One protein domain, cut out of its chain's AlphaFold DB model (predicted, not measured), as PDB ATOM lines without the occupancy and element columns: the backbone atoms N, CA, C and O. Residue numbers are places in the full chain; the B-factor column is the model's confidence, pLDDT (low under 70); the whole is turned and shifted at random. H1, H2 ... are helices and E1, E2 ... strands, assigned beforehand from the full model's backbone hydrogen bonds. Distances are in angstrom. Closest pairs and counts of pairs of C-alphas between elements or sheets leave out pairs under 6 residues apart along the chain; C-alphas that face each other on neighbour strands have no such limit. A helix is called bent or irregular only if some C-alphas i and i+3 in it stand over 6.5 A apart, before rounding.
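This is residues 4 to 95 of the 95 residues of an uncharacterized protein of Candidatus Woesebacteria bacterium (UniProt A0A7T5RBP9). A strongly twisted wall of six strands runs through the whole domain, and two helices pack on one face of it: H1 on the side of E2 and E3, H2 toward E3 and E5. The long hairpin strands E2, E3 and E4 make the length, with the turns at Ser 41 and Asp 56 at the two far tips. The printed part has 92 residues, with elements in the order E1, H1, E2, E3, E4, H2, E5, E6; the sheet is mixed, ordered E1, E2, E3, E4, E6, E5, and the class is mixed, helices and strands. It is compact, with a radius of gyration of the C-alphas of 12.5 A, and its outline is elongated, 41 by 27 by 20 A.

E1 is residues 8 to 10, with C-alpha 8 at (10.866, 4.368, -20.034). H1, residues 13 to 24, is 17.4 A long and irregular: C-alphas 14 and 17 are 7.5 A apart. E2 is residues 30 to 37, 22.3 A; E3, residues 44 to 55, is the longest strand at 32.8 A, with C-alpha 55 at (1.059, 4.554, 3.401); E4 is residues 58 to 64, 18.5 A. H2 is residues 69 to 78, 15.3 A. E5 is residues 83 to 86, and E6, residues 90 to 94, ends with C-alpha 94 at (-1.209, 11.063, -4.099).

E1 and E2 are parallel, with N 10 and O 35 2.9 A apart; E1, H1, E2 form a strand-helix-strand unit, two parallel neighbours joined through a helix, with a right-handed crossover. E2, E3, E4 are a meander, each strand the antiparallel neighbour of the one before: N 34 and O 48 are 2.8 A apart, N 53 and O 60 2.9 A. E6 is antiparallel to E4, with N 63 and O 91 2.8 A apart, and to E5, with N 84 and O 92 2.8 A apart. E4, H2, E5 are a split unit, with E6 between its strands and a right-handed crossover. Both helices are on the same face, in two layers, sheet and helices. H1, at a height of 6.8 A, is only just over E2 and E3, with 3 C-alphas falling on each; C-alphas Val 20 and Ala 50 are its closest to E3, 7.0 A. H2, at 4.5 A, is over none of the strands; its closest C-alphas to E3 are Trp 71 and Gly 46, 6.8 A. H1 and H2 are close but not clearly touching, Ala 13 and Phe 75 having the closest C-alphas, 7.4 A. Of the O i to N i+4 pairs, 6 of 8 in H1 and 5 of 6 in H2 are within hydrogen-bond range.

The C-alphas of Ser 41 and Asp 56 are the two farthest apart, 41.9 A. The printed part has no cut; no link is long. Confidence is under 70 at residue 69 and residues 71 to 81.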
ATOM      1  N   GLU A   4      13.491  -3.773 -10.404       90.25
ATOM      2  CA  GLU A   4      13.656  -2.780 -11.461       90.25
ATOM      3  C   GLU A   4      13.058  -3.304 -12.776       90.25
ATOM      4  O   GLU A   4      13.289  -4.452 -13.177       90.25
ATOM      5  N   LEU A   5      12.226  -2.481 -13.409       91.62
ATOM      6  CA  LEU A   5      11.639  -2.725 -14.722       91.62
ATOM      7  C   LEU A   5      12.491  -2.076 -15.818       91.62
ATOM      8  O   LEU A   5      13.424  -1.326 -15.554       91.62
ATOM      9  N   GLU A   6      12.158  -2.364 -17.075       92.44
ATOM     10  CA  GLU A   6      12.773  -1.670 -18.208       92.44
ATOM     11  C   GLU A   6      12.530  -0.162 -18.124       92.44
ATOM     12  O   GLU A   6      11.411   0.272 -17.825       92.44
ATOM     13  N   GLN A   7      13.568   0.604 -18.461       92.44
ATOM     14  CA  GLN A   7      13.509   2.055 -18.539       92.44
ATOM     15  C   GLN A   7      12.406   2.521 -19.496       92.44
ATOM     16  O   GLN A   7      12.193   1.928 -20.558       92.44
ATOM     17  N   ILE A   8      11.747   3.619 -19.136       91.69
ATOM     18  CA  ILE A   8      10.866   4.368 -20.034       91.69
ATOM     19  C   ILE A   8      11.499   5.712 -20.400       91.69
ATOM     20  O   ILE A   8      12.224   6.307 -19.600       91.69
ATOM     21  N   ILE A   9      11.218   6.176 -21.618       89.81
ATOM     22  CA  ILE A   9      11.641   7.490 -22.109       89.81
ATOM     23  C   ILE A   9      10.403   8.371 -22.175       89.81
ATOM     24  O   ILE A   9       9.473   8.067 -22.918       89.81
ATOM     25  N   VAL A  10      10.413   9.459 -21.414       85.88
ATOM     26  CA  VAL A  10       9.284  10.378 -21.299       85.88
ATOM     27  C   VAL A  10       9.651  11.712 -21.932       85.88
ATOM     28  O   VAL A  10      10.653  12.336 -21.589       85.88
ATOM     29  N   THR A  11       8.810  12.162 -22.857       83.88
ATOM     30  CA  THR A  11       8.929  13.473 -23.511       83.88
ATOM     31  C   THR A  11       7.957  14.507 -22.949       83.88
ATOM     32  O   THR A  11       8.084  15.694 -23.230       83.88
ATOM     33  N   ASP A  12       6.951  14.058 -22.193       77.88
ATOM     34  CA  ASP A  12       5.903  14.896 -21.614       77.88
ATOM     35  C   ASP A  12       5.668  14.525 -20.147       77.88
ATOM     36  O   ASP A  12       5.070  13.497 -19.819       77.88
ATOM     37  N   ALA A  13       6.113  15.420 -19.270       71.38
ATOM     38  CA  ALA A  13       5.923  15.355 -17.828       71.38
ATOM     39  C   ALA A  13       4.467  15.076 -17.410       71.38
ATOM     40  O   ALA A  13       4.239  14.338 -16.451       71.38
ATOM     41  N   ASN A  14       3.481  15.599 -18.154       73.56
ATOM     42  CA  ASN A  14       2.061  15.487 -17.804       73.56
ATOM     43  C   ASN A  14       1.543  14.049 -17.854       73.56
ATOM     44  O   ASN A  14       0.573  13.710 -17.174       73.56
ATOM     45  N   ASN A  15       2.164  13.203 -18.677       75.88
ATOM     46  CA  ASN A  15       1.739  11.824 -18.881       75.88
ATOM     47  C   ASN A  15       2.618  10.805 -18.144       75.88
ATOM     48  O   ASN A  15       2.268   9.624 -18.125       75.88
ATOM     49  N   LEU A  16       3.680  11.256 -17.462       81.00
ATOM     50  CA  LEU A  16       4.609  10.415 -16.702       81.00
ATOM     51  C   LEU A  16       3.878   9.417 -15.797       81.00
ATOM     52  O   LEU A  16       4.118   8.214 -15.872       81.00
ATOM     53  N   TRP A  17       2.954   9.900 -14.961       80.25
ATOM     54  CA  TRP A  17       2.258   9.042 -14.004       80.25
ATOM     55  C   TRP A  17       1.449   7.941 -14.700       80.25
ATOM     56  O   TRP A  17       1.430   6.812 -14.220       80.25
ATOM     57  N   ARG A  18       0.836   8.217 -15.860       83.94
ATOM     58  CA  ARG A  18       0.077   7.212 -16.627       83.94
ATOM     59  C   ARG A  18       0.991   6.141 -17.192       83.94
ATOM     60  O   ARG A  18       0.637   4.967 -17.162       83.94
ATOM     61  N   GLU A  19       2.145   6.536 -17.715       87.44
ATOM     62  CA  GLU A  19       3.124   5.592 -18.252       87.44
ATOM     63  C   GLU A  19       3.683   4.686 -17.160       87.44
ATOM     64  O   GLU A  19       3.722   3.468 -17.334       87.44
ATOM     65  N   VAL A  20       4.025   5.263 -16.006       87.94
ATOM     66  CA  VAL A  20       4.503   4.502 -14.849       87.94
ATOM     67  C   VAL A  20       3.410   3.555 -14.342       87.94
ATOM     68  O   VAL A  20       3.687   2.371 -14.174       87.94
ATOM     69  N   VAL A  21       2.157   4.013 -14.197       87.81
ATOM     70  CA  VAL A  21       1.011   3.158 -13.815       87.81
ATOM     71  C   VAL A  21       0.826   1.998 -14.794       87.81
ATOM     72  O   VAL A  21       0.693   0.853 -14.370       87.81
ATOM     73  N   ASN A  22       0.858   2.265 -16.102       87.62
ATOM     74  CA  ASN A  22       0.696   1.226 -17.120       87.62
ATOM     75  C   ASN A  22       1.855   0.218 -17.122       87.62
ATOM     76  O   ASN A  22       1.644  -0.954 -17.429       87.62
ATOM     77  N   LYS A  23       3.083   0.661 -16.819       88.38
ATOM     78  CA  LYS A  23       4.274  -0.200 -16.815       88.38
ATOM     79  C   LYS A  23       4.340  -1.080 -15.566       88.38
ATOM     80  O   LYS A  23       4.823  -2.208 -15.663       88.38
ATOM     81  N   THR A  24       3.878  -0.586 -14.419       87.06
ATOM     82  CA  THR A  24       3.953  -1.315 -13.143       87.06
ATOM     83  C   THR A  24       2.674  -2.054 -12.768       87.06
ATOM     84  O   THR A  24       2.738  -2.900 -11.885       87.06
ATOM     85  N   ASP A  25       1.523  -1.716 -13.360       87.12
ATOM     86  CA  ASP A  25       0.202  -2.158 -12.883       87.12
ATOM     87  C   ASP A  25      -0.027  -1.828 -11.389       87.12
ATOM     88  O   ASP A  25      -0.567  -2.622 -10.622       87.12
ATOM     89  N   LEU A  26       0.449  -0.650 -10.951       84.12
ATOM     90  CA  LEU A  26       0.441  -0.194  -9.547       84.12
ATOM     91  C   LEU A  26       1.171  -1.128  -8.556       84.12
ATOM     92  O   LEU A  26       0.932  -1.059  -7.347       84.12
ATOM     93  N   ASP A  27       2.088  -1.976  -9.029       88.06
ATOM     94  CA  ASP A  27       2.923  -2.813  -8.164       88.06
ATOM     95  C   ASP A  27       3.899  -1.954  -7.335       88.06
ATOM     96  O   ASP A  27       4.789  -1.287  -7.868       88.06
ATOM     97  N   VAL A  28       3.745  -1.983  -6.007       88.06
ATOM     98  CA  VAL A  28       4.596  -1.245  -5.051       88.06
ATOM     99  C   VAL A  28       6.002  -1.837  -4.915       88.06
ATOM    100  O   VAL A  28       6.916  -1.171  -4.422       88.06
ATOM    101  N   GLU A  29       6.199  -3.078  -5.367       89.88
ATOM    102  CA  GLU A  29       7.515  -3.707  -5.450       89.88
ATOM    103  C   GLU A  29       8.230  -3.376  -6.767       89.88
ATOM    104  O   GLU A  29       9.387  -3.764  -6.930       89.88
ATOM    105  N   ALA A  30       7.593  -2.656  -7.696       91.88
ATOM    106  CA  ALA A  30       8.208  -2.242  -8.949       91.88
ATOM    107  C   ALA A  30       8.881  -0.865  -8.835       91.88
ATOM    108  O   ALA A  30       8.362   0.070  -8.220       91.88
ATOM    109  N   VAL A  31      10.043  -0.741  -9.475       93.81
ATOM    110  CA  VAL A  31      10.728   0.535  -9.725       93.81
ATOM    111  C   VAL A  31      10.933   0.667 -11.221       93.81
ATOM    112  O   VAL A  31      11.351  -0.283 -11.881       93.81
ATOM    113  N   VAL A  32      10.639   1.842 -11.759       94.81
ATOM    114  CA  VAL A  32      10.814   2.166 -13.170       94.81
ATOM    115  C   VAL A  32      11.896   3.234 -13.282       94.81
ATOM    116  O   VAL A  32      11.691   4.341 -12.784       94.81
ATOM    117  N   PRO A  33      13.032   2.947 -13.934       94.88
ATOM    118  CA  PRO A  33      13.956   3.983 -14.364       94.88
ATOM    119  C   PRO A  33      13.287   4.850 -15.431       94.88
ATOM    120  O   PRO A  33      12.696   4.340 -16.385       94.88
ATOM    121  N   VAL A  34      13.388   6.163 -15.288       91.44
ATOM    122  CA  VAL A  34      12.804   7.131 -16.215       91.44
ATOM    123  C   VAL A  34      13.912   8.013 -16.757       91.44
ATOM    124  O   VAL A  34      14.683   8.588 -15.993       91.44
ATOM    125  N   GLU A  35      13.992   8.129 -18.079       90.88
ATOM    126  CA  GLU A  35      14.779   9.164 -18.743       90.88
ATOM    127  C   GLU A  35      13.841  10.195 -19.355       90.88
ATOM    128  O   GLU A  35      12.924   9.852 -20.101       90.88
ATOM    129  N   MET A  36      14.074  11.463 -19.037       85.88
ATOM    130  CA  MET A  36      13.366  12.560 -19.668       85.88
ATOM    131  C   MET A  36      14.192  13.105 -20.825       85.88
ATOM    132  O   MET A  36      15.392  13.364 -20.681       85.88
ATOM    133  N   VAL A  37      13.537  13.316 -21.961       87.31
ATOM    134  CA  VAL A  37      14.155  13.899 -23.153       87.31
ATOM    135  C   VAL A  37      13.305  15.041 -23.691       87.31
ATOM    136  O   VAL A  37      12.078  15.022 -23.606       87.31
ATOM    137  N   ASP A  38      13.963  16.042 -24.263       83.50
ATOM    138  CA  ASP A  38      13.300  17.141 -24.951       83.50
ATOM    139  C   ASP A  38      12.682  16.636 -26.269       83.50
ATOM    140  O   ASP A  38      13.410  16.072 -27.094       83.50
ATOM    141  N   PRO A  39      11.369  16.818 -26.503       82.50
ATOM    142  CA  PRO A  39      10.692  16.266 -27.677       82.50
ATOM    143  C   PRO A  39      11.153  16.875 -29.007       82.50
ATOM    144  O   PRO A  39      10.998  16.241 -30.050       82.50
ATOM    145  N   GLU A  40      11.681  18.102 -29.003       86.75
ATOM    146  CA  GLU A  40      12.066  18.805 -30.231       86.75
ATOM    147  C   GLU A  40      13.485  18.440 -30.673       86.75
ATOM    148  O   GLU A  40      13.763  18.285 -31.864       86.75
ATOM    149  N   SER A  41      14.391  18.291 -29.710       88.38
ATOM    150  CA  SER A  41      15.821  18.091 -29.943       88.38
ATOM    151  C   SER A  41      16.314  16.672 -29.654       88.38
ATOM    152  O   SER A  41      17.449  16.354 -30.009       88.38
ATOM    153  N   ASN A  42      15.497  15.814 -29.026       85.88
ATOM    154  CA  ASN A  42      15.898  14.518 -28.456       85.88
ATOM    155  C   ASN A  42      17.081  14.623 -27.478       85.88
ATOM    156  O   ASN A  42      17.831  13.664 -27.277       85.88
ATOM    157  N   THR A  43      17.280  15.797 -26.881       86.75
ATOM    158  CA  THR A  43      18.337  16.002 -25.893       86.75
ATOM    159  C   THR A  43      17.905  15.389 -24.571       86.75
ATOM    160  O   THR A  43      16.800  15.648 -24.098       86.75
ATOM    161  N   ARG A  44      18.787  14.606 -23.947       87.31
ATOM    162  CA  ARG A  44      18.573  14.094 -22.592       87.31
ATOM    163  C   ARG A  44      18.502  15.252 -21.599       87.31
ATOM    164  O   ARG A  44      19.451  16.028 -21.498       87.31
ATOM    165  N   LEU A  45      17.398  15.326 -20.865       82.44
ATOM    166  CA  LEU A  45      17.155  16.340 -19.842       82.44
ATOM    167  C   LEU A  45      17.599  15.848 -18.463       82.44
ATOM    168  O   LEU A  45      18.288  16.569 -17.756       82.44
ATOM    169  N   GLY A  46      17.295  14.597 -18.116       86.94
ATOM    170  CA  GLY A  46      17.701  14.000 -16.843       86.94
ATOM    171  C   GLY A  46      17.124  12.604 -16.654       86.94
ATOM    172  O   GLY A  46      16.407  12.097 -17.520       86.94
ATOM    173  N   SER A  47      17.430  11.977 -15.522       90.00
ATOM    174  CA  SER A  47      16.859  10.679 -15.152       90.00
ATOM    175  C   SER A  47      16.555  10.567 -13.667       90.00
ATOM    176  O   SER A  47      17.225  11.196 -12.850       90.00
ATOM    177  N   PHE A  48      15.582   9.726 -13.335       91.25
ATOM    178  CA  PHE A  48      15.147   9.436 -11.970       91.25
ATOM    179  C   PHE A  48      14.492   8.050 -11.901       91.25
ATOM    180  O   PHE A  48      14.244   7.410 -12.925       91.25
ATOM    181  N   HIS A  49      14.178   7.593 -10.695       93.19
ATOM    182  CA  HIS A  49      13.369   6.404 -10.457       93.19
ATOM    183  C   HIS A  49      11.943   6.788 -10.081       93.19
ATOM    184  O   HIS A  49      11.725   7.698  -9.285       93.19
ATOM    185  N   ALA A  50      10.973   6.062 -10.631       92.38
ATOM    186  CA  ALA A  50       9.572   6.154 -10.259       92.38
ATOM    187  C   ALA A  50       9.107   4.841  -9.619       92.38
ATOM    188  O   ALA A  50       9.390   3.753 -10.120       92.38
ATOM    189  N   SER A  51       8.375   4.923  -8.513       93.25
ATOM    190  CA  SER A  51       7.774   3.754  -7.865       93.25
ATOM    191  C   SER A  51       6.468   4.107  -7.166       93.25
ATOM    192  O   SER A  51       6.143   5.282  -7.009       93.25
ATOM    193  N   PHE A  52       5.717   3.096  -6.730       92.00
ATOM    194  CA  PHE A  52       4.536   3.308  -5.898       92.00
ATOM    195  C   PHE A  52       4.843   2.999  -4.439       92.00
ATOM    196  O   PHE A  52       5.539   2.033  -4.117       92.00
ATOM    197  N   VAL A  53       4.301   3.820  -3.548       90.56
ATOM    198  CA  VAL A  53       4.387   3.628  -2.100       90.56
ATOM    199  C   VAL A  53       2.983   3.638  -1.522       90.56
ATOM    200  O   VAL A  53       2.155   4.463  -1.899       90.56
ATOM    201  N   LYS A  54       2.707   2.709  -0.605       90.88
ATOM    202  CA  LYS A  54       1.432   2.634   0.105       90.88
ATOM    203  C   LYS A  54       1.631   2.975   1.576       90.88
ATOM    204  O   LYS A  54       2.279   2.220   2.296       90.88
ATOM    205  N   GLU A  55       1.025   4.068   2.017       89.94
ATOM    206  CA  GLU A  55       1.059   4.554   3.401       89.94
ATOM    207  C   GLU A  55      -0.368   4.934   3.818       89.94
ATOM    208  O   GLU A  55      -1.109   5.514   3.030       89.94
ATOM    209  N   ASP A  56      -0.804   4.534   5.016       87.50
ATOM    210  CA  ASP A  56      -2.113   4.891   5.591       87.50
ATOM    211  C   ASP A  56      -3.334   4.723   4.659       87.50
ATOM    212  O   ASP A  56      -4.297   5.487   4.694       87.50
ATOM    213  N   SER A  57      -3.341   3.651   3.858       87.00
ATOM    214  CA  SER A  57      -4.371   3.324   2.844       87.00
ATOM    215  C   SER A  57      -4.363   4.183   1.577       87.00
ATOM    216  O   SER A  57      -5.188   3.940   0.697       87.00
ATOM    217  N   LYS A  58      -3.422   5.116   1.448       90.00
ATOM    218  CA  LYS A  58      -3.190   5.923   0.250       90.00
ATOM    219  C   LYS A  58      -2.080   5.321  -0.602       90.00
ATOM    220  O   LYS A  58      -1.227   4.592  -0.091       90.00
ATOM    221  N   ILE A  59      -2.114   5.605  -1.901       88.94
ATOM    222  CA  ILE A  59      -1.056   5.242  -2.844       88.94
ATOM    223  C   ILE A  59      -0.426   6.531  -3.344       88.94
ATOM    224  O   ILE A  59      -1.120   7.454  -3.760       88.94
ATOM    225  N   TYR A  60       0.895   6.560  -3.306       90.56
ATOM    226  CA  TYR A  60       1.697   7.666  -3.778       90.56
ATOM    227  C   TYR A  60       2.540   7.203  -4.955       90.56
ATOM    228  O   TYR A  60       3.167   6.144  -4.888       90.56
ATOM    229  N   LEU A  61       2.596   8.015  -6.005       90.00
ATOM    230  CA  LEU A  61       3.691   7.971  -6.959       90.00
ATOM    231  C   LEU A  61       4.892   8.662  -6.318       90.00
ATOM    232  O   LEU A  61       4.814   9.843  -5.998       90.00
ATOM    233  N   GLN A  62       5.979   7.924  -6.126       91.12
ATOM    234  CA  GLN A  62       7.235   8.418  -5.580       91.12
ATOM    235  C   GLN A  62       8.273   8.561  -6.692       91.12
ATOM    236  O   GLN A  62       8.526   7.595  -7.413       91.12
ATOM    237  N   LEU A  63       8.892   9.737  -6.785       90.19
ATOM    238  CA  LEU A  63      10.049  10.017  -7.629       90.19
ATOM    239  C   LEU A  63      11.288  10.230  -6.752       90.19
ATOM    240  O   LEU A  63      11.224  10.971  -5.768       90.19
ATOM    241  N   GLU A  64      12.402   9.592  -7.096       90.25
ATOM    242  CA  GLU A  64      13.656   9.647  -6.334       90.25
ATOM    243  C   GLU A  64      14.887   9.454  -7.235       90.25
ATOM    244  O   GLU A  64      14.753   9.178  -8.425       90.25
ATOM    245  N   ASP A  65      16.090   9.608  -6.673       90.31
ATOM    246  CA  ASP A  65      17.375   9.418  -7.368       90.31
ATOM    247  C   ASP A  65      17.549  10.259  -8.643       90.31
ATOM    248  O   ASP A  65      18.076   9.795  -9.657       90.31
ATOM    249  N   PHE A  66      17.116  11.518  -8.594       88.06
ATOM    250  CA  PHE A  66      17.353  12.462  -9.682       88.06
ATOM    251  C   PHE A  66      18.858  12.649  -9.906       88.06
ATOM    252  O   PHE A  66      19.594  13.019  -8.989       88.06
ATOM    253  N   ASP A  67      19.315  12.427 -11.137       87.50
ATOM    254  CA  ASP A  67      20.724  12.602 -11.510       87.50
ATOM    255  C   ASP A  67      21.151  14.078 -11.561       87.50
ATOM    256  O   ASP A  67      22.333  14.395 -11.421       87.50
ATOM    257  N   THR A  68      20.174  14.968 -11.737       78.19
ATOM    258  CA  THR A  68      20.351  16.412 -11.867       78.19
ATOM    259  C   THR A  68      19.314  17.121 -10.983       78.19
ATOM    260  O   THR A  68      18.132  17.165 -11.344       78.19
ATOM    261  N   PRO A  69      19.712  17.656  -9.812       67.94
ATOM    262  CA  PRO A  69      18.791  18.253  -8.838       67.94
ATOM    263  C   PRO A  69      17.944  19.406  -9.394       67.94
ATOM    264  O   PRO A  69      16.786  19.564  -9.019       67.94
ATOM    265  N   GLU A  70      18.490  20.184 -10.328       70.62
ATOM    266  CA  GLU A  70      17.824  21.342 -10.931       70.62
ATOM    267  C   GLU A  70      16.590  20.946 -11.763       70.62
ATOM    268  O   GLU A  70      15.629  21.711 -11.859       70.62
ATOM    269  N   TRP A  71      16.578  19.736 -12.335       66.25
ATOM    270  CA  TRP A  71      15.432  19.222 -13.095       66.25
ATOM    271  C   TRP A  71      14.319  18.698 -12.202       66.25
ATOM    272  O   TRP A  71      13.150  18.825 -12.571       66.25
ATOM    273  N   ALA A  72      14.668  18.168 -11.025       63.59
ATOM    274  CA  ALA A  72      13.680  17.858 -10.005       63.59
ATOM    275  C   ALA A  72      12.900  19.140  -9.685       63.59
ATOM    276  O   ALA A  72      11.699  19.205  -9.926       63.59
ATOM    277  N   GLU A  73      13.594  20.209  -9.287       63.53
ATOM    278  CA  GLU A  73      12.974  21.495  -8.938       63.53
ATOM    279  C   GLU A  73      12.115  22.093 -10.068       63.53
ATOM    280  O   GLU A  73      11.050  22.652  -9.799       63.53
ATOM    281  N   MET A  74      12.522  21.933 -11.332       65.12
ATOM    282  CA  MET A  74      11.776  22.446 -12.485       65.12
ATOM    283  C   MET A  74      10.464  21.685 -12.756       65.12
ATOM    284  O   MET A  74       9.458  22.318 -13.077       65.12
ATOM    285  N   PHE A  75      10.434  20.356 -12.587       59.72
ATOM    286  CA  PHE A  75       9.185  19.579 -12.640       59.72
ATOM    287  C   PHE A  75       8.185  20.079 -11.593       59.72
ATOM    288  O   PHE A  75       7.005  20.247 -11.890       59.72
ATOM    289  N   PHE A  76       8.658  20.372 -10.380       58.56
ATOM    290  CA  PHE A  76       7.794  20.797  -9.276       58.56
ATOM    291  C   PHE A  76       7.232  22.203  -9.442       58.56
ATOM    292  O   PHE A  76       6.095  22.442  -9.044       58.56
ATOM    293  N   GLN A  77       7.974  23.119 -10.066       58.78
ATOM    294  CA  GLN A  77       7.468  24.470 -10.333       58.78
ATOM    295  C   GLN A  77       6.299  24.484 -11.330       58.78
ATOM    296  O   GLN A  77       5.487  25.405 -11.301       58.78
ATOM    297  N   ILE A  78       6.183  23.469 -12.195       57.59
ATOM    298  CA  ILE A  78       5.072  23.346 -13.156       57.59
ATOM    299  C   ILE A  78       3.802  22.781 -12.486       57.59
ATOM    300  O   ILE A  78       2.698  23.156 -12.879       57.59
ATOM    301  N   TYR A  79       3.943  21.944 -11.449       58.00
ATOM    302  CA  TYR A  79       2.837  21.302 -10.711       58.00
ATOM    303  C   TYR A  79       2.746  21.776  -9.256       58.00
ATOM    304  O   TYR A  79       2.538  20.978  -8.334       58.00
ATOM    305  N   GLU A  80       2.945  23.075  -9.036       52.56
ATOM    306  CA  GLU A  80       2.955  23.674  -7.704       52.56
ATOM    307  C   GLU A  80       1.610  23.402  -6.991       52.56
ATOM    308  O   GLU A  80       0.574  23.967  -7.338       52.56
ATOM    309  N   GLY A  81       1.621  22.486  -6.012       60.12
ATOM    310  CA  GLY A  81       0.457  22.118  -5.193       60.12
ATOM    311  C   GLY A  81       0.013  20.648  -5.242       60.12
ATOM    312  O   GLY A  81      -0.736  20.246  -4.354       60.12
ATOM    313  N   GLU A  82       0.470  19.843  -6.209       71.31
ATOM    314  CA  GLU A  82       0.097  18.411  -6.313       71.31
ATOM    315  C   GLU A  82       1.147  17.456  -5.720       71.31
ATOM    316  O   GLU A  82       0.835  16.318  -5.368       71.31
ATOM    317  N   TRP A  83       2.385  17.932  -5.567       77.31
ATOM    318  CA  TRP A  83       3.514  17.139  -5.090       77.31
ATOM    319  C   TRP A  83       3.954  17.537  -3.679       77.31
ATOM    320  O   TRP A  83       4.209  18.706  -3.391       77.31
ATOM    321  N   GLU A  84       4.113  16.542  -2.813       79.25
ATOM    322  CA  GLU A  84       4.766  16.657  -1.515       79.25
ATOM    323  C   GLU A  84       6.276  16.416  -1.666       79.25
ATOM    324  O   GLU A  84       6.712  15.388  -2.191       79.25
ATOM    325  N   VAL A  85       7.086  17.367  -1.190       75.94
ATOM    326  CA  VAL A  85       8.549  17.243  -1.141       75.94
ATOM    327  C   VAL A  85       8.949  16.620   0.196       75.94
ATOM    328  O   VAL A  85       8.783  17.232   1.254       75.94
ATOM    329  N   CYS A  86       9.503  15.413   0.155       75.56
ATOM    330  CA  CYS A  86       9.991  14.690   1.323       75.56
ATOM    331  C   CYS A  86      11.508  14.881   1.512       75.56
ATOM    332  O   CYS A  86      12.237  15.338   0.627       75.56
ATOM    333  N   LEU A  87      12.016  14.513   2.692       74.50
ATOM    334  CA  LEU A  87      13.458  14.527   2.958       74.50
ATOM    335  C   LEU A  87      14.207  13.600   1.988       74.50
ATOM    336  O   LEU A  87      13.748  12.502   1.692       74.50
ATOM    337  N   GLY A  88      15.401  14.025   1.562       73.19
ATOM    338  CA  GLY A  88      16.302  13.197   0.756       73.19
ATOM    339  C   GLY A  88      16.093  13.271  -0.759       73.19
ATOM    340  O   GLY A  88      16.582  12.390  -1.453       73.19
ATOM    341  N   GLY A  89      15.402  14.294  -1.277       75.81
ATOM    342  CA  GLY A  89      15.148  14.414  -2.722       75.81
ATOM    343  C   GLY A  89      14.094  13.421  -3.220       75.81
ATOM    344  O   GLY A  89      14.121  13.013  -4.378       75.81
ATOM    345  N   ILE A  90      13.202  13.014  -2.316       84.69
ATOM    346  CA  ILE A  90      12.052  12.164  -2.596       84.69
ATOM    347  C   ILE A  90      10.845  13.067  -2.803       84.69
ATOM    348  O   ILE A  90      10.585  13.961  -1.998       84.69
ATOM    349  N   TYR A  91      10.074  12.788  -3.842       85.31
ATOM    350  CA  TYR A  91       8.902  13.572  -4.193       85.31
ATOM    351  C   TYR A  91       7.703  12.663  -4.391       85.31
ATOM    352  O   TYR A  91       7.828  11.614  -5.019       85.31
ATOM    353  N   ARG A  92       6.546  13.040  -3.844       88.12
ATOM    354  CA  ARG A  92       5.358  12.184  -3.819       88.12
ATOM    355  C   ARG A  92       4.114  12.899  -4.319       88.12
ATOM    356  O   ARG A  92       3.861  14.026  -3.923       88.12
ATOM    357  N   MET A  93       3.312  12.217  -5.125       86.75
ATOM    358  CA  MET A  93       1.973  12.654  -5.531       86.75
ATOM    359  C   MET A  93       0.967  11.580  -5.131       86.75
ATOM    360  O   MET A  93       1.169  10.408  -5.448       86.75
ATOM    361  N   GLU A  94      -0.090  11.961  -4.416       86.88
ATOM    362  CA  GLU A  94      -1.209  11.063  -4.099       86.88
ATOM    363  C   GLU A  94      -2.018  10.773  -5.375       86.88
ATOM    364  O   GLU A  94      -2.283  11.690  -6.153       86.88
ATOM    365  N   LEU A  95      -2.378   9.503  -5.601       82.50
ATOM    366  CA  LEU A  95      -3.124   9.037  -6.783       82.50
ATOM    367  C   LEU A  95      -4.608   8.805  -6.505       82.50
ATOM    368  O   LEU A  95      -4.930   8.284  -5.411       82.50
TER     369      LEU A  95